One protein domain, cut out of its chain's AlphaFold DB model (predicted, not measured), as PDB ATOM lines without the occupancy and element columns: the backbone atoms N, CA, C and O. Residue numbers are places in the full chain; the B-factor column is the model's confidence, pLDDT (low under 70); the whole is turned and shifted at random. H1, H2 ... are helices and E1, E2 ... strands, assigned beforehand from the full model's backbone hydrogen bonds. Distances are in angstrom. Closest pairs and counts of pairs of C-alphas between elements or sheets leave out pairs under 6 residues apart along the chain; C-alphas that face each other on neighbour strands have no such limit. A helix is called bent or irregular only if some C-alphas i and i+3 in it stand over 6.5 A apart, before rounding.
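This is residues 414 to 546 of the 774 residues of the protein "Nitrogen permease regulator of amino acid transport activity 3-domain-containing protein" of Leucosporidium creatinivorum (UniProt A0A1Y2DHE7). Two small lobes are joined by residues 481 to 487: one holds the antiparallel strand pair E1 and E2 with H1 to H4 around it, the other is a loose group of E3 and H5 to H8. In the first lobe H4 packs on E2, and H1 and H2 form a helical hairpin; in the second, H6 starts at H5 and runs away from it about perpendicular, while H7 and H8 make a corner. Residues 455 to 460 and 491 to 498 stick out. The 133 printed residues include eight named helices and three named strands, in the order E1 H1 H2 H3 H4 E2 E3 H5 H6 H7 H8; the class is mostly helix. The whole is only just loose, close to compact, with a radius of gyration of the C-alphas of 17.1 A and spans of 46 by 30 by 28 A.

E1, residues 414 to 417, and E2, residues 476 to 480, are antiparallel neighbours at 144 degrees; N 414 and O 479 are 2.7 A apart and N 416 and O 477 2.8 A, both within hydrogen-bond range. H1, residues 421 to 426, and H2, residues 433 to 440, form a hairpin: they touch, closest at the C-alphas of Thr 421 and Leu 438, 6.0 A apart, at a steep tilt of 40 degrees, opposite ways. H3, residues 447 to 453, is close to H2 but not clearly touching, with the closest C-alphas, of Ile 440 and Tyr 450, 7.8 A apart. H4, residues 462 to 472, comes closest to E2 at the C-alphas of Leu 470 and Ala 476, 5.3 A apart. E3, residues 488 to 490, pairs with no named strand. H5, residues 496 to 509, and H6, residues 516 to 522, touch at the C-alphas of Thr 503 and Leu 516, 5.4 A apart, about perpendicular at 78 degrees. H7, residues 530 to 533, and H8, residues 537 to 546, touch only at the corner, and only just, with 3 pairs of C-alphas within 8 A; the closest are those of Thr 533 and Arg 540, 5.9 A apart. H1, H2, H3, H4 and H6 have every O i to N i+4 pair within hydrogen-bond range, H5 has 7 of 10 and H8 4 of 6, and H7 is too short for such a pair.

E1 begins at C-alpha 414 (121.000, 136.060, 146.566). H4 is 15.2 A long, E2 12.8 A, H5 20.2 A and H8 14.6 A. H5 is irregular, only just, with C-alphas 497 and 500 6.7 A apart; H8 is irregular, with C-alphas 538 and 541 7.5 A apart. H8 ends at C-alpha 546 (119.261, 118.852, 144.227).

The C-alphas of Glu 459 and Val 518, the two farthest apart, are 47.7 A from each other. The printed part has no cut and no long link. Mean pLDDT of the printed part is 78.6; residues 457 to 461, 525 to 526 and 532 to 537 are under 70.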
ATOM      1  N   THR A 414     119.924 136.875 146.002       87.50
ATOM      2  CA  THR A 414     121.000 136.060 146.566       87.50
ATOM      3  C   THR A 414     122.076 135.791 145.524       87.50
ATOM      4  O   THR A 414     121.851 135.899 144.317       87.50
ATOM      5  N   LEU A 415     123.244 135.376 146.002       86.44
ATOM      6  CA  LEU A 415     124.300 134.851 145.162       86.44
ATOM      7  C   LEU A 415     124.259 133.318 145.171       86.44
ATOM      8  O   LEU A 415     124.383 132.684 146.216       86.44
ATOM      9  N   LEU A 416     124.106 132.725 143.991       85.75
ATOM     10  CA  LEU A 416     124.223 131.291 143.763       85.75
ATOM     11  C   LEU A 416     125.653 130.969 143.293       85.75
ATOM     12  O   LEU A 416     125.995 131.321 142.160       85.75
ATOM     13  N   PRO A 417     126.488 130.307 144.112       84.69
ATOM     14  CA  PRO A 417     127.799 129.840 143.670       84.69
ATOM     15  C   PRO A 417     127.636 128.715 142.638       84.69
ATOM     16  O   PRO A 417     126.815 127.814 142.824       84.69
ATOM     17  N   LEU A 418     128.380 128.790 141.533       80.62
ATOM     18  CA  LEU A 418     128.395 127.784 140.461       80.62
ATOM     19  C   LEU A 418     129.484 126.723 140.679       80.62
ATOM     20  O   LEU A 418     129.347 125.604 140.191       80.62
ATOM     21  N   GLU A 419     130.524 127.078 141.430       78.44
ATOM     22  CA  GLU A 419     131.623 126.212 141.866       78.44
ATOM     23  C   GLU A 419     131.559 126.009 143.386       78.44
ATOM     24  O   GLU A 419     130.901 126.778 144.097       78.44
ATOM     25  N   ASP A 420     132.240 124.980 143.888       78.44
ATOM     26  CA  ASP A 420     132.312 124.733 145.325       78.44
ATOM     27  C   ASP A 420     133.022 125.902 146.024       78.44
ATOM     28  O   ASP A 420     134.112 126.337 145.641       78.44
ATOM     29  N   THR A 421     132.400 126.428 147.082       75.56
ATOM     30  CA  THR A 421     132.902 127.605 147.809       75.56
ATOM     31  C   THR A 421     134.281 127.369 148.423       75.56
ATOM     32  O   THR A 421     135.044 128.316 148.583       75.56
ATOM     33  N   GLU A 422     134.623 126.115 148.727       74.75
ATOM     34  CA  GLU A 422     135.929 125.719 149.264       74.75
ATOM     35  C   GLU A 422     137.036 125.729 148.194       74.75
ATOM     36  O   GLU A 422     138.139 126.199 148.466       74.75
ATOM     37  N   GLU A 423     136.743 125.321 146.955       77.31
ATOM     38  CA  GLU A 423     137.697 125.421 145.834       77.31
ATOM     39  C   GLU A 423     137.951 126.887 145.447       77.31
ATOM     40  O   GLU A 423     139.068 127.295 145.106       77.31
ATOM     41  N   LEU A 424     136.911 127.719 145.551       76.25
ATOM     42  CA  LEU A 424     137.039 129.158 145.359       76.25
ATOM     43  C   LEU A 424     137.934 129.799 146.425       76.25
ATOM     44  O   LEU A 424     138.707 130.693 146.085       76.25
ATOM     45  N   LYS A 425     137.867 129.333 147.679       76.81
ATOM     46  CA  LYS A 425     138.703 129.828 148.784       76.81
ATOM     47  C   LYS A 425     140.187 129.498 148.604       76.81
ATOM     48  O   LYS A 425     141.009 130.328 148.970       76.81
ATOM     49  N   GLU A 426     140.541 128.353 148.015       75.38
ATOM     50  CA  GLU A 426     141.950 127.948 147.815       75.38
ATOM     51  C   GLU A 426     142.740 128.950 146.954       75.38
ATOM     52  O   GLU A 426     143.944 129.129 147.124       75.38
ATOM     53  N   ASN A 427     142.045 129.652 146.058       70.12
ATOM     54  CA  ASN A 427     142.635 130.617 145.132       70.12
ATOM     55  C   ASN A 427     142.531 132.077 145.612       70.12
ATOM     56  O   ASN A 427     142.840 132.992 144.846       70.12
ATOM     57  N   VAL A 428     142.052 132.315 146.837       79.06
ATOM     58  CA  VAL A 428     141.795 133.653 147.386       79.06
ATOM     59  C   VAL A 428     142.685 133.896 148.600       79.06
ATOM     60  O   VAL A 428     142.824 133.041 149.468       79.06
ATOM     61  N   GLU A 429     143.262 135.095 148.682       76.06
ATOM     62  CA  GLU A 429     144.053 135.500 149.843       76.06
ATOM     63  C   GLU A 429     143.204 135.507 151.127       76.06
ATOM     64  O   GLU A 429     142.084 136.040 151.170       76.06
ATOM     65  N   GLU A 430     143.759 134.919 152.187       74.00
ATOM     66  CA  GLU A 430     143.130 134.833 153.504       74.00
ATOM     67  C   GLU A 430     142.809 136.234 154.062       74.00
ATOM     68  O   GLU A 430     143.582 137.180 153.910       74.00
ATOM     69  N   ASN A 431     141.672 136.372 154.757       71.44
ATOM     70  CA  ASN A 431     141.169 137.613 155.383       71.44
ATOM     71  C   ASN A 431     140.673 138.726 154.447       71.44
ATOM     72  O   ASN A 431     140.277 139.789 154.934       71.44
ATOM     73  N   THR A 432     140.617 138.495 153.137       83.56
ATOM     74  CA  THR A 432     139.940 139.417 152.215       83.56
ATOM     75  C   THR A 432     138.421 139.433 152.444       83.56
ATOM     76  O   THR A 432     137.839 138.478 152.968       83.56
ATOM     77  N   LEU A 433     137.746 140.516 152.028       81.19
ATOM     78  CA  LEU A 433     136.275 140.587 152.051       81.19
ATOM     79  C   LEU A 433     135.647 139.434 151.260       81.19
ATOM     80  O   LEU A 433     134.652 138.864 151.699       81.19
ATOM     81  N   LEU A 434     136.272 139.049 150.142       83.50
ATOM     82  CA  LEU A 434     135.868 137.897 149.344       83.50
ATOM     83  C   LEU A 434     135.962 136.593 150.144       83.50
ATOM     84  O   LEU A 434     135.021 135.809 150.112       83.50
ATOM     85  N   TRP A 435     137.040 136.372 150.902       84.38
ATOM     86  CA  TRP A 435     137.188 135.172 151.731       84.38
ATOM     87  C   TRP A 435     136.090 135.075 152.799       84.38
ATOM     88  O   TRP A 435     135.429 134.044 152.919       84.38
ATOM     89  N   ARG A 436     135.828 136.172 153.527       81.94
ATOM     90  CA  ARG A 436     134.755 136.228 154.543       81.94
ATOM     91  C   ARG A 436     133.371 136.045 153.926       81.94
ATOM     92  O   ARG A 436     132.526 135.364 154.494       81.94
ATOM     93  N   PHE A 437     133.147 136.633 152.756       84.62
ATOM     94  CA  PHE A 437     131.904 136.470 152.018       84.62
ATOM     95  C   PHE A 437     131.708 135.022 151.543       84.62
ATOM     96  O   PHE A 437     130.625 134.475 151.726       84.62
ATOM     97  N   LEU A 438     132.749 134.369 151.008       84.25
ATOM     98  CA  LEU A 438     132.702 132.961 150.595       84.25
ATOM     99  C   LEU A 438     132.446 132.005 151.768       84.25
ATOM    100  O   LEU A 438     131.871 130.944 151.553       84.25
ATOM    101  N   ASP A 439     132.835 132.372 152.991       83.75
ATOM    102  CA  ASP A 439     132.565 131.572 154.191       83.75
ATOM    103  C   ASP A 439     131.088 131.591 154.613       83.75
ATOM    104  O   ASP A 439     130.551 130.600 155.100       83.75
ATOM    105  N   ILE A 440     130.408 132.712 154.372       83.94
ATOM    106  CA  ILE A 440     129.001 132.924 154.744       83.94
ATOM    107  C   ILE A 440     128.059 132.632 153.557       83.94
ATOM    108  O   ILE A 440     126.840 132.520 153.730       83.94
ATOM    109  N   CYS A 441     128.608 132.490 152.346       82.38
ATOM    110  CA  CYS A 441     127.863 132.334 151.103       82.38
ATOM    111  C   CYS A 441     126.949 131.101 151.144       82.38
ATOM    112  O   CYS A 441     127.383 129.952 151.090       82.38
ATOM    113  N   SER A 442     125.646 131.351 151.211       81.56
ATOM    114  CA  SER A 442     124.600 130.350 151.086       81.56
ATOM    115  C   SER A 442     123.444 130.861 150.217       81.56
ATOM    116  O   SER A 442     122.951 131.977 150.402       81.56
ATOM    117  N   PRO A 443     122.896 130.030 149.315       82.50
ATOM    118  CA  PRO A 443     121.808 130.445 148.423       82.50
ATOM    119  C   PRO A 443     120.488 130.747 149.167       82.50
ATOM    120  O   PRO A 443     119.487 131.118 148.558       82.50
ATOM    121  N   THR A 444     120.456 130.562 150.493       84.50
ATOM    122  CA  THR A 444     119.319 130.858 151.373       84.50
ATOM    123  C   THR A 444     119.293 132.282 151.914       84.50
ATOM    124  O   THR A 444     118.245 132.693 152.416       84.50
ATOM    125  N   LEU A 445     120.415 133.002 151.859       85.31
ATOM    126  CA  LEU A 445     120.550 134.353 152.405       85.31
ATOM    127  C   LEU A 445     120.393 135.405 151.310       85.31
ATOM    128  O   LEU A 445     120.805 135.193 150.173       85.31
ATOM    129  N   SER A 446     119.792 136.538 151.645       87.56
ATOM    130  CA  SER A 446     119.679 137.701 150.754       87.56
ATOM    131  C   SER A 446     120.880 138.645 150.864       87.56
ATOM    132  O   SER A 446     121.573 138.640 151.878       87.56
ATOM    133  N   PHE A 447     121.111 139.499 149.864       85.44
ATOM    134  CA  PHE A 447     122.152 140.537 149.910       85.44
ATOM    135  C   PHE A 447     122.012 141.478 151.106       85.44
ATOM    136  O   PHE A 447     123.011 141.759 151.755       85.44
ATOM    137  N   ALA A 448     120.788 141.846 151.488       83.12
ATOM    138  CA  ALA A 448     120.546 142.609 152.711       83.12
ATOM    139  C   ALA A 448     121.016 141.863 153.973       83.12
ATOM    140  O   ALA A 448     121.554 142.464 154.896       83.12
ATOM    141  N   GLU A 449     120.829 140.542 154.026       84.69
ATOM    142  CA  GLU A 449     121.323 139.730 155.142       84.69
ATOM    143  C   GLU A 449     122.857 139.618 155.096       84.69
ATOM    144  O   GLU A 449     123.497 139.728 156.138       84.69
ATOM    145  N   TYR A 450     123.465 139.488 153.912       85.81
ATOM    146  CA  TYR A 450     124.924 139.502 153.762       85.81
ATOM    147  C   TYR A 450     125.559 140.813 154.224       85.81
ATOM    148  O   TYR A 450     126.565 140.769 154.924       85.81
ATOM    149  N   GLU A 451     124.968 141.959 153.886       84.12
ATOM    150  CA  GLU A 451     125.429 143.273 154.352       84.12
ATOM    151  C   GLU A 451     125.431 143.345 155.882       84.12
ATOM    152  O   GLU A 451     126.426 143.759 156.475       84.12
ATOM    153  N   THR A 452     124.367 142.848 156.526       84.62
ATOM    154  CA  THR A 452     124.295 142.804 157.995       84.62
ATOM    155  C   THR A 452     125.277 141.816 158.623       84.62
ATOM    156  O   THR A 452     125.802 142.083 159.698       84.62
ATOM    157  N   LEU A 453     125.539 140.673 157.981       84.19
ATOM    158  CA  LEU A 453     126.449 139.648 158.505       84.19
ATOM    159  C   LEU A 453     127.922 140.025 158.331       84.19
ATOM    160  O   LEU A 453     128.756 139.612 159.134       84.19
ATOM    161  N   LEU A 454     128.239 140.791 157.288       82.31
ATOM    162  CA  LEU A 454     129.584 141.297 157.025       82.31
ATOM    163  C   LEU A 454     129.874 142.632 157.725       82.31
ATOM    164  O   LEU A 454     130.996 143.122 157.603       82.31
ATOM    165  N   ASP A 455     128.897 143.185 158.452       78.00
ATOM    166  CA  ASP A 455     128.985 144.469 159.161       78.00
ATOM    167  C   ASP A 455     129.436 145.616 158.235       78.00
ATOM    168  O   ASP A 455     130.258 146.465 158.579       78.00
ATOM    169  N   ILE A 456     128.937 145.595 156.993       77.12
ATOM    170  CA  ILE A 456     129.261 146.604 155.982       77.12
ATOM    171  C   ILE A 456     128.295 147.772 156.182       77.12
ATOM    172  O   ILE A 456     127.240 147.857 155.555       77.12
ATOM    173  N   GLU A 457     128.646 148.679 157.088       60.84
ATOM    174  CA  GLU A 457     127.966 149.962 157.212       60.84
ATOM    175  C   GLU A 457     128.437 150.908 156.083       60.84
ATOM    176  O   GLU A 457     129.555 151.414 156.130       60.84
ATOM    177  N   SER A 458     127.543 151.238 155.138       57.75
ATOM    178  CA  SER A 458     127.482 152.528 154.395       57.75
ATOM    179  C   SER A 458     127.922 152.618 152.914       57.75
ATOM    180  O   SER A 458     128.871 151.989 152.455       57.75
ATOM    181  N   GLU A 459     127.169 153.492 152.222       55.69
ATOM    182  CA  GLU A 459     127.344 154.298 150.987       55.69
ATOM    183  C   GLU A 459     128.033 153.703 149.740       55.69
ATOM    184  O   GLU A 459     127.469 153.831 148.653       55.69
ATOM    185  N   ASP A 460     129.161 153.002 149.865       56.47
ATOM    186  CA  ASP A 460     129.971 152.551 148.717       56.47
ATOM    187  C   ASP A 460     129.798 151.059 148.370       56.47
ATOM    188  O   ASP A 460     130.362 150.585 147.387       56.47
ATOM    189  N   CYS A 461     128.994 150.313 149.142       66.44
ATOM    190  CA  CYS A 461     128.615 148.910 148.895       66.44
ATOM    191  C   CYS A 461     129.766 148.032 148.335       66.44
ATOM    192  O   CYS A 461     129.631 147.514 147.227       66.44
ATOM    193  N   PRO A 462     130.870 147.777 149.073       76.12
ATOM    194  CA  PRO A 462     131.992 146.940 148.605       76.12
ATOM    195  C   PRO A 462     131.583 145.499 148.256       76.12
ATOM    196  O   PRO A 462     132.268 144.799 147.511       76.12
ATOM    197  N   LEU A 463     130.427 145.050 148.761       80.44
ATOM    198  CA  LEU A 463     129.788 143.805 148.344       80.44
ATOM    199  C   LEU A 463     129.503 143.783 146.834       80.44
ATOM    200  O   LEU A 463     129.579 142.727 146.212       80.44
ATOM    201  N   LYS A 464     129.226 144.945 146.233       80.81
ATOM    202  CA  LYS A 464     128.992 145.092 144.800       80.81
ATOM    203  C   LYS A 464     130.201 144.677 143.985       80.81
ATOM    204  O   LYS A 464     130.028 143.892 143.063       80.81
ATOM    205  N   ASP A 465     131.397 145.114 144.361       80.62
ATOM    206  CA  ASP A 465     132.623 144.761 143.641       80.62
ATOM    207  C   ASP A 465     132.925 143.263 143.747       80.62
ATOM    208  O   ASP A 465     133.329 142.629 142.773       80.62
ATOM    209  N   VAL A 466     132.671 142.662 144.916       83.38
ATOM    210  CA  VAL A 466     132.846 141.219 145.146       83.38
ATOM    211  C   VAL A 466     131.861 140.405 144.305       83.38
ATOM    212  O   VAL A 466     132.256 139.461 143.618       83.38
ATOM    213  N   VAL A 467     130.578 140.775 144.331       84.44
ATOM    214  CA  VAL A 467     129.523 140.124 143.544       84.44
ATOM    215  C   VAL A 467     129.782 140.310 142.056       84.44
ATOM    216  O   VAL A 467     129.738 139.339 141.303       84.44
ATOM    217  N   GLU A 468     130.114 141.527 141.631       82.06
ATOM    218  CA  GLU A 468     130.459 141.840 140.250       82.06
ATOM    219  C   GLU A 468     131.656 141.011 139.797       82.06
ATOM    220  O   GLU A 468     131.594 140.428 138.721       82.06
ATOM    221  N   HIS A 469     132.695 140.858 140.621       81.81
ATOM    222  CA  HIS A 469     133.846 140.021 140.302       81.81
ATOM    223  C   HIS A 469     133.476 138.535 140.157       81.81
ATOM    224  O   HIS A 469     133.863 137.887 139.183       81.81
ATOM    225  N   LEU A 470     132.701 137.973 141.085       81.06
ATOM    226  CA  LEU A 470     132.298 136.564 141.019       81.06
ATOM    227  C   LEU A 470     131.386 136.276 139.820       81.06
ATOM    228  O   LEU A 470     131.532 135.244 139.157       81.06
ATOM    229  N   VAL A 471     130.486 137.204 139.503       80.94
ATOM    230  CA  VAL A 471     129.625 137.123 138.318       80.94
ATOM    231  C   VAL A 471     130.436 137.348 137.040       80.94
ATOM    232  O   VAL A 471     130.231 136.641 136.052       80.94
ATOM    233  N   TYR A 472     131.409 138.264 137.061       75.56
ATOM    234  CA  TYR A 472     132.318 138.548 135.949       75.56
ATOM    235  C   TYR A 472     133.025 137.273 135.486       75.56
ATOM    236  O   TYR A 472     133.087 137.020 134.284       75.56
ATOM    237  N   TRP A 473     133.509 136.449 136.419       74.50
ATOM    238  CA  TRP A 473     134.207 135.195 136.118       74.50
ATOM    239  C   TRP A 473     133.285 133.979 135.952       74.50
ATOM    240  O   TRP A 473     133.789 132.869 135.815       74.50
ATOM    241  N   ARG A 474     131.953 134.160 135.949       74.50
ATOM    242  CA  ARG A 474     130.957 133.066 135.965       74.50
ATOM    243  C   ARG A 474     131.205 132.039 137.079       74.50
ATOM    244  O   ARG A 474     130.882 130.866 136.930       74.50
ATOM    245  N   LYS A 475     131.737 132.493 138.211       78.19
ATOM    246  CA  LYS A 475     131.892 131.684 139.429       78.19
ATOM    247  C   LYS A 475     130.626 131.687 140.271       78.19
ATOM    248  O   LYS A 475     130.383 130.770 141.051       78.19
ATOM    249  N   ALA A 476     129.801 132.714 140.103       83.19
ATOM    250  CA  ALA A 476     128.510 132.811 140.749       83.19
ATOM    251  C   ALA A 476     127.499 133.556 139.875       83.19
ATOM    252  O   ALA A 476     127.862 134.250 138.925       83.19
ATOM    253  N   ARG A 477     126.220 133.422 140.218       82.69
ATOM    254  CA  ARG A 477     125.118 134.114 139.555       82.69
ATOM    255  C   ARG A 477     124.181 134.744 140.572       82.69
ATOM    256  O   ARG A 477     123.903 134.152 141.610       82.69
ATOM    257  N   VAL A 478     123.661 135.919 140.245       85.06
ATOM    258  CA  VAL A 478     122.597 136.562 141.020       85.06
ATOM    259  C   VAL A 478     121.266 135.885 140.698       85.06
ATOM    260  O   VAL A 478     120.864 135.817 139.538       85.06
ATOM    261  N   VAL A 479     120.609 135.347 141.719       84.25
ATOM    262  CA  VAL A 479     119.308 134.670 141.625       84.25
ATOM    263  C   VAL A 479     118.434 135.173 142.770       84.25
ATOM    264  O   VAL A 479     118.920 135.751 143.733       84.25
ATOM    265  N   ASP A 480     117.131 134.952 142.719       83.62
ATOM    266  CA  ASP A 480     116.285 135.148 143.891       83.62
ATOM    267  C   ASP A 480     116.607 134.145 145.013       83.62
ATOM    268  O   ASP A 480     116.932 132.988 144.752       83.62
ATOM    269  N   VAL A 481     116.412 134.552 146.274       84.69
ATOM    270  CA  VAL A 481     116.673 133.700 147.453       84.69
ATOM    271  C   VAL A 481     116.036 132.315 147.310       84.69
ATOM    272  O   VAL A 481     114.807 132.189 147.181       84.69
ATOM    273  N   VAL A 482     116.871 131.278 147.392       84.44
ATOM    274  CA  VAL A 482     116.471 129.885 147.208       84.44
ATOM    275  C   VAL A 482     115.797 129.380 148.475       84.44
ATOM    276  O   VAL A 482     116.317 129.432 149.588       84.44
ATOM    277  N   SER A 483     114.592 128.856 148.308       83.56
ATOM    278  CA  SER A 483     113.837 128.214 149.377       83.56
ATOM    279  C   SER A 483     113.019 127.067 148.820       83.56
ATOM    280  O   SER A 483     112.383 127.223 147.783       83.56
ATOM    281  N   LEU A 484     112.921 125.953 149.547       78.94
ATOM    282  CA  LEU A 484     112.008 124.864 149.176       78.94
ATOM    283  C   LEU A 484     110.551 125.349 149.068       78.94
ATOM    284  O   LEU A 484     109.769 124.795 148.308       78.94
ATOM    285  N   LYS A 485     110.176 126.398 149.817       78.25
ATOM    286  CA  LYS A 485     108.836 127.017 149.782       78.25
ATOM    287  C   LYS A 485     108.599 127.899 148.551       78.25
ATOM    288  O   LYS A 485     107.498 128.426 148.420       78.25
ATOM    289  N   GLY A 486     109.616 128.104 147.719       79.69
ATOM    290  CA  GLY A 486     109.502 128.820 146.455       79.69
ATOM    291  C   GLY A 486     108.801 127.983 145.389       79.69
ATOM    292  O   GLY A 486     108.775 126.753 145.473       79.69
ATOM    293  N   VAL A 487     108.237 128.675 144.405       82.69
ATOM    294  CA  VAL A 487     107.697 128.081 143.178       82.69
ATOM    295  C   VAL A 487     108.796 128.127 142.126       82.69
ATOM    296  O   VAL A 487     109.488 129.138 141.994       82.69
ATOM    297  N   TYR A 488     108.974 127.029 141.406       84.06
ATOM    298  CA  TYR A 488     110.035 126.873 140.424       84.06
ATOM    299  C   TYR A 488     109.455 126.263 139.159       84.06
ATOM    300  O   TYR A 488     108.613 125.371 139.242       84.06
ATOM    301  N   ALA A 489     109.915 126.721 138.001       83.06
ATOM    302  CA  ALA A 489     109.496 126.173 136.720       83.06
ATOM    303  C   ALA A 489     110.709 125.844 135.856       83.06
ATOM    304  O   ALA A 489     111.788 126.413 136.023       83.06
ATOM    305  N   ILE A 490     110.520 124.902 134.934       82.81
ATOM    306  CA  ILE A 490     111.537 124.558 133.946       82.81
ATOM    307  C   ILE A 490     111.747 125.769 133.044       82.81
ATOM    308  O   ILE A 490     110.789 126.372 132.555       82.81
ATOM    309  N   ARG A 491     113.012 126.102 132.834       80.62
ATOM    310  CA  ARG A 491     113.421 127.216 131.996       80.62
ATOM    311  C   ARG A 491     113.008 126.973 130.538       80.62
ATOM    312  O   ARG A 491     113.193 125.877 130.008       80.62
ATOM    313  N   ALA A 492     112.422 127.983 129.890       71.69
ATOM    314  CA  ALA A 492     111.778 127.832 128.578       71.69
ATOM    315  C   ALA A 492     112.756 127.503 127.432       71.69
ATOM    316  O   ALA A 492     112.368 126.879 126.448       71.69
ATOM    317  N   ASP A 493     114.023 127.886 127.563       70.88
ATOM    318  CA  ASP A 493     115.100 127.665 126.596       70.88
ATOM    319  C   ASP A 493     116.082 126.569 127.049       70.88
ATOM    320  O   ASP A 493     117.268 126.581 126.709       70.88
ATOM    321  N   PHE A 494     115.610 125.608 127.846       75.31
ATOM    322  CA  PHE A 494     116.413 124.458 128.246       75.31
ATOM    323  C   PHE A 494     116.765 123.559 127.045       75.31
ATOM    324  O   PHE A 494     115.890 122.982 126.395       75.31
ATOM    325  N   ASP A 495     118.065 123.397 126.779       71.31
ATOM    326  CA  ASP A 495     118.557 122.520 125.717       71.31
ATOM    327  C   ASP A 495     118.457 121.038 126.115       71.31
ATOM    328  O   ASP A 495     119.203 120.515 126.952       71.31
ATOM    329  N   THR A 496     117.538 120.339 125.452       74.44
ATOM    330  CA  THR A 496     117.271 118.912 125.662       74.44
ATOM    331  C   THR A 496     118.468 117.999 125.366       74.44
ATOM    332  O   THR A 496     118.547 116.913 125.944       74.44
ATOM    333  N   HIS A 497     119.444 118.420 124.549       73.38
ATOM    334  CA  HIS A 497     120.630 117.608 124.241       73.38
ATOM    335  C   HIS A 497     121.553 117.422 125.453       73.38
ATOM    336  O   HIS A 497     122.204 116.382 125.597       73.38
ATOM    337  N   ARG A 498     121.569 118.389 126.378       76.69
ATOM    338  CA  ARG A 498     122.382 118.329 127.603       76.69
ATOM    339  C   ARG A 498     121.796 117.393 128.658       76.69
ATOM    340  O   ARG A 498     122.534 116.902 129.516       76.69
ATOM    341  N   LEU A 499     120.500 117.083 128.573       79.94
ATOM    342  CA  LEU A 499     119.772 116.312 129.582       79.94
ATOM    343  C   LEU A 499     120.376 114.919 129.825       79.94
ATOM    344  O   LEU A 499     120.430 114.470 130.967       79.94
ATOM    345  N   ALA A 500     120.871 114.241 128.783       81.19
ATOM    346  CA  ALA A 500     121.454 112.901 128.914       81.19
ATOM    347  C   ALA A 500     122.768 112.898 129.717       81.19
ATOM    348  O   ALA A 500     122.978 112.027 130.565       81.19
ATOM    349  N   SER A 501     123.633 113.889 129.479       83.06
ATOM    350  CA  SER A 501     124.872 114.072 130.246       83.06
ATOM    351  C   SER A 501     124.558 114.456 131.695       83.06
ATOM    352  O   SER A 501     125.051 113.824 132.631       83.06
ATOM    353  N   LEU A 502     123.641 115.413 131.875       81.19
ATOM    354  CA  LEU A 502     123.202 115.909 133.181       81.19
ATOM    355  C   LEU A 502     122.511 114.836 134.030       81.19
ATOM    356  O   LEU A 502     122.685 114.790 135.241       81.19
ATOM    357  N   THR A 503     121.759 113.924 133.416       85.06
ATOM    358  CA  THR A 503     121.116 112.820 134.145       85.06
ATOM    359  C   THR A 503     122.155 111.880 134.762       85.06
ATOM    360  O   THR A 503     121.959 111.381 135.870       85.06
ATOM    361  N   ARG A 504     123.281 111.652 134.073       83.56
ATOM    362  CA  ARG A 504     124.363 110.793 134.569       83.56
ATOM    363  C   ARG A 504     125.086 111.430 135.751       83.56
ATOM    364  O   ARG A 504     125.331 110.746 136.741       83.56
ATOM    365  N   THR A 505     125.403 112.720 135.659       84.50
ATOM    366  CA  THR A 505     126.043 113.457 136.756       84.50
ATOM    367  C   THR A 505     125.102 113.589 137.952       84.50
ATOM    368  O   THR A 505     125.520 113.338 139.079       84.50
ATOM    369  N   PHE A 506     123.814 113.855 137.716       84.94
ATOM    370  CA  PHE A 506     122.797 113.906 138.766       84.94
ATOM    371  C   PHE A 506     122.679 112.585 139.531       84.94
ATOM    372  O   PHE A 506     122.670 112.588 140.758       84.94
ATOM    373  N   HIS A 507     122.643 111.445 138.832       83.38
ATOM    374  CA  HIS A 507     122.582 110.140 139.491       83.38
ATOM    375  C   HIS A 507     123.840 109.868 140.336       83.38
ATOM    376  O   HIS A 507     123.733 109.292 141.421       83.38
ATOM    377  N   ALA A 508     125.018 110.285 139.866       84.69
ATOM    378  CA  ALA A 508     126.260 110.122 140.618       84.69
ATOM    379  C   ALA A 508     126.266 110.941 141.923       84.69
ATOM    380  O   ALA A 508     126.726 110.441 142.947       84.69
ATOM    381  N   LEU A 509     125.725 112.164 141.896       80.38
ATOM    382  CA  LEU A 509     125.664 113.059 143.058       80.38
ATOM    383  C   LEU A 509     124.516 112.719 144.019       80.38
ATOM    384  O   LEU A 509     124.666 112.830 145.234       80.38
ATOM    385  N   PHE A 510     123.375 112.274 143.490       83.38
ATOM    386  CA  PHE A 510     122.160 112.018 144.263       83.38
ATOM    387  C   PHE A 510     121.589 110.619 143.984       83.38
ATOM    388  O   PHE A 510     120.527 110.486 143.373       83.38
ATOM    389  N   PRO A 511     122.236 109.545 144.470       78.12
ATOM    390  CA  PRO A 511     121.764 108.177 144.246       78.12
ATOM    391  C   PRO A 511     120.439 107.857 144.960       78.12
ATOM    392  O   PRO A 511     119.798 106.856 144.654       78.12
ATOM    393  N   THR A 512     120.029 108.681 145.926       76.94
ATOM    394  CA  THR A 512     118.803 108.505 146.720       76.94
ATOM    395  C   THR A 512     117.562 109.139 146.086       76.94
ATOM    396  O   THR A 512     116.456 108.918 146.580       76.94
ATOM    397  N   LEU A 513     117.726 109.930 145.019       79.56
ATOM    398  CA  LEU A 513     116.652 110.658 144.340       79.56
ATOM    399  C   LEU A 513     116.215 109.959 143.043       79.56
ATOM    400  O   LEU A 513     116.993 109.206 142.452       79.56
ATOM    401  N   PRO A 514     114.974 110.194 142.572       78.94
ATOM    402  CA  PRO A 514     114.542 109.706 141.267       78.94
ATOM    403  C   PRO A 514     115.403 110.310 140.146       78.94
ATOM    404  O   PRO A 514     115.944 111.408 140.305       78.94
ATOM    405  N   PRO A 515     115.515 109.633 138.991       79.88
ATOM    406  CA  PRO A 515     116.304 110.138 137.875       79.88
ATOM    407  C   PRO A 515     115.779 111.501 137.403       79.88
ATOM    408  O   PRO A 515     114.570 111.744 137.385       79.88
ATOM    409  N   LEU A 516     116.705 112.365 136.976       81.25
ATOM    410  CA  LEU A 516     116.456 113.766 136.619       81.25
ATOM    411  C   LEU A 516     115.212 113.991 135.727       81.25
ATOM    412  O   LEU A 516     114.414 114.860 136.068       81.25
ATOM    413  N   PRO A 517     114.952 113.214 134.653       81.06
ATOM    414  CA  PRO A 517     113.767 113.427 133.817       81.06
ATOM    415  C   PRO A 517     112.442 113.193 134.556       81.06
ATOM    416  O   PRO A 517     111.465 113.903 134.327       81.06
ATOM    417  N   VAL A 518     112.412 112.216 135.469       81.75
ATOM    418  CA  VAL A 518     111.232 111.930 136.294       81.75
ATOM    419  C   VAL A 518     111.037 113.048 137.309       81.75
ATOM    420  O   VAL A 518     109.917 113.525 137.468       81.75
ATOM    421  N   LEU A 519     112.122 113.518 137.930       81.19
ATOM    422  CA  LEU A 519     112.065 114.651 138.846       81.19
ATOM    423  C   LEU A 519     111.510 115.897 138.146       81.19
ATOM    424  O   LEU A 519     110.553 116.474 138.643       81.19
ATOM    425  N   LEU A 520     112.031 116.256 136.969       80.94
ATOM    426  CA  LEU A 520     111.554 117.408 136.194       80.94
ATOM    427  C   LEU A 520     110.076 117.281 135.808       80.94
ATOM    428  O   LEU A 520     109.341 118.258 135.908       80.94
ATOM    429  N   SER A 521     109.616 116.080 135.443       79.44
ATOM    430  CA  SER A 521     108.199 115.843 135.125       79.44
ATOM    431  C   SER A 521     107.260 116.012 136.323       79.44
ATOM    432  O   SER A 521     106.071 116.262 136.145       79.44
ATOM    433  N   GLN A 522     107.785 115.864 137.539       78.25
ATOM    434  CA  GLN A 522     107.010 115.998 138.763       78.25
ATOM    435  C   GLN A 522     106.951 117.440 139.258       78.25
ATOM    436  O   GLN A 522     106.107 117.708 140.102       78.25
ATOM    437  N   ILE A 523     107.793 118.358 138.760       77.25
ATOM    438  CA  ILE A 523     107.839 119.747 139.236       77.25
ATOM    439  C   ILE A 523     106.581 120.494 138.776       77.25
ATOM    440  O   ILE A 523     106.413 120.738 137.578       77.25
ATOM    441  N   PRO A 524     105.695 120.882 139.707       73.38
ATOM    442  CA  PRO A 524     104.516 121.653 139.362       73.38
ATOM    443  C   PRO A 524     104.908 123.120 139.106       73.38
ATOM    444  O   PRO A 524     105.611 123.710 139.923       73.38
ATOM    445  N   PRO A 525     104.415 123.757 138.027       68.69
ATOM    446  CA  PRO A 525     104.751 125.149 137.714       68.69
ATOM    447  C   PRO A 525     104.092 126.167 138.660       68.69
ATOM    448  O   PRO A 525     104.515 127.318 138.712       68.69
ATOM    449  N   THR A 526     103.049 125.769 139.395       66.75
ATOM    450  CA  THR A 526     102.230 126.660 140.239       66.75
ATOM    451  C   THR A 526     102.330 126.368 141.734       66.75
ATOM    452  O   THR A 526     101.887 127.178 142.546       66.75
ATOM    453  N   GLU A 527     102.886 125.219 142.124       75.56
ATOM    454  CA  GLU A 527     102.977 124.809 143.526       75.56
ATOM    455  C   GLU A 527     104.409 124.932 144.062       75.56
ATOM    456  O   GLU A 527     105.379 124.871 143.304       75.56
ATOM    457  N   PRO A 528     104.575 125.115 145.385       74.75
ATOM    458  CA  PRO A 528     105.898 125.229 145.973       74.75
ATOM    459  C   PRO A 528     106.634 123.887 145.940       74.75
ATOM    460  O   PRO A 528     106.052 122.846 146.229       74.75
ATOM    461  N   PHE A 529     107.950 123.916 145.733       75.06
ATOM    462  CA  PHE A 529     108.792 122.714 145.628       75.06
ATOM    463  C   PHE A 529     108.738 121.794 146.867       75.06
ATOM    464  O   PHE A 529     109.008 120.597 146.777       75.06
ATOM    465  N   VAL A 530     108.320 122.309 148.035       70.94
ATOM    466  CA  VAL A 530     108.038 121.494 149.235       70.94
ATOM    467  C   VAL A 530     107.013 120.389 148.961       70.94
ATOM    468  O   VAL A 530     107.116 119.339 149.602       70.94
ATOM    469  N   THR A 531     106.043 120.572 148.057       70.88
ATOM    470  CA  THR A 531     104.991 119.566 147.815       70.88
ATOM    471  C   THR A 531     105.591 118.224 147.390       70.88
ATOM    472  O   THR A 531     105.193 117.192 147.928       70.88
ATOM    473  N   LEU A 532     106.675 118.242 146.610       63.59
ATOM    474  CA  LEU A 532     107.450 117.052 146.223       63.59
ATOM    475  C   LEU A 532     108.078 116.325 147.419       63.59
ATOM    476  O   LEU A 532     108.120 115.098 147.474       63.59
ATOM    477  N   THR A 533     108.506 117.085 148.427       61.84
ATOM    478  CA  THR A 533     109.139 116.568 149.653       61.84
ATOM    479  C   THR A 533     108.141 116.154 150.738       61.84
ATOM    480  O   THR A 533     108.543 115.661 151.795       61.84
ATOM    481  N   THR A 534     106.838 116.368 150.516       60.53
ATOM    482  CA  THR A 534     105.790 116.023 151.495       60.53
ATOM    483  C   THR A 534     105.685 114.509 151.682       60.53
ATOM    484  O   THR A 534     105.344 114.049 152.769       60.53
ATOM    485  N   SER A 535     106.069 113.741 150.660       59.44
ATOM    486  CA  SER A 535     106.117 112.279 150.689       59.44
ATOM    487  C   SER A 535     107.197 111.720 151.629       59.44
ATOM    488  O   SER A 535     106.940 110.717 152.289       59.44
ATOM    489  N   LEU A 536     108.368 112.373 151.755       67.50
ATOM    490  CA  LEU A 536     109.477 111.949 152.630       67.50
ATOM    491  C   LEU A 536     110.237 113.146 153.254       67.50
ATOM    492  O   LEU A 536     111.204 113.649 152.674       67.50
ATOM    493  N   PRO A 537     109.882 113.572 154.485       68.75
ATOM    494  CA  PRO A 537     110.554 114.667 155.193       68.75
ATOM    495  C   PRO A 537     112.050 114.452 155.465       68.75
ATOM    496  O   PRO A 537     112.788 115.429 155.580       68.75
ATOM    497  N   SER A 538     112.502 113.196 155.551       73.50
ATOM    498  CA  SER A 538     113.911 112.823 155.743       73.50
ATOM    499  C   SER A 538     114.797 113.196 154.553       73.50
ATOM    500  O   SER A 538     115.993 113.410 154.725       73.50
ATOM    501  N   LEU A 539     114.216 113.319 153.356       78.81
ATOM    502  CA  LEU A 539     114.945 113.598 152.121       78.81
ATOM    503  C   LEU A 539     114.978 115.097 151.779       78.81
ATOM    504  O   LEU A 539     115.556 115.477 150.767       78.81
ATOM    505  N   ARG A 540     114.393 115.969 152.616       79.06
ATOM    506  CA  ARG A 540     114.308 117.424 152.369       79.06
ATOM    507  C   ARG A 540     115.661 118.073 152.110       79.06
ATOM    508  O   ARG A 540     115.757 118.906 151.218       79.06
ATOM    509  N   THR A 541     116.692 117.685 152.858       82.56
ATOM    510  CA  THR A 541     118.050 118.207 152.668       82.56
ATOM    511  C   THR A 541     118.612 117.781 151.311       82.56
ATOM    512  O   THR A 541     119.126 118.615 150.578       82.56
ATOM    513  N   ALA A 542     118.422 116.518 150.913       82.19
ATOM    514  CA  ALA A 542     118.851 116.031 149.600       82.19
ATOM    515  C   ALA A 542     118.082 116.706 148.448       82.19
ATOM    516  O   ALA A 542     118.695 117.111 147.467       82.19
ATOM    517  N   TYR A 543     116.768 116.913 148.589       82.00
ATOM    518  CA  TYR A 543     115.971 117.689 147.631       82.00
ATOM    519  C   TYR A 543     116.392 119.161 147.565       82.00
ATOM    520  O   TYR A 543     116.326 119.757 146.496       82.00
ATOM    521  N   PHE A 544     116.832 119.755 148.678       84.44
ATOM    522  CA  PHE A 544     117.371 121.114 148.688       84.44
ATOM    523  C   PHE A 544     118.701 121.199 147.936       84.44
ATOM    524  O   PHE A 544     118.847 122.063 147.078       84.44
ATOM    525  N   HIS A 545     119.636 120.279 148.183       85.19
ATOM    526  CA  HIS A 545     120.885 120.223 147.418       85.19
ATOM    527  C   HIS A 545     120.639 119.942 145.932       85.19
ATOM    528  O   HIS A 545     121.260 120.574 145.084       85.19
ATOM    529  N   ALA A 546     119.681 119.069 145.605       84.50
ATOM    530  CA  ALA A 546     119.261 118.852 144.227       84.50
ATOM    531  C   ALA A 546     118.659 120.118 143.604       84.50
ATOM    532  O   ALA A 546     118.971 120.430 142.465       84.50
TER     533      ALA A 546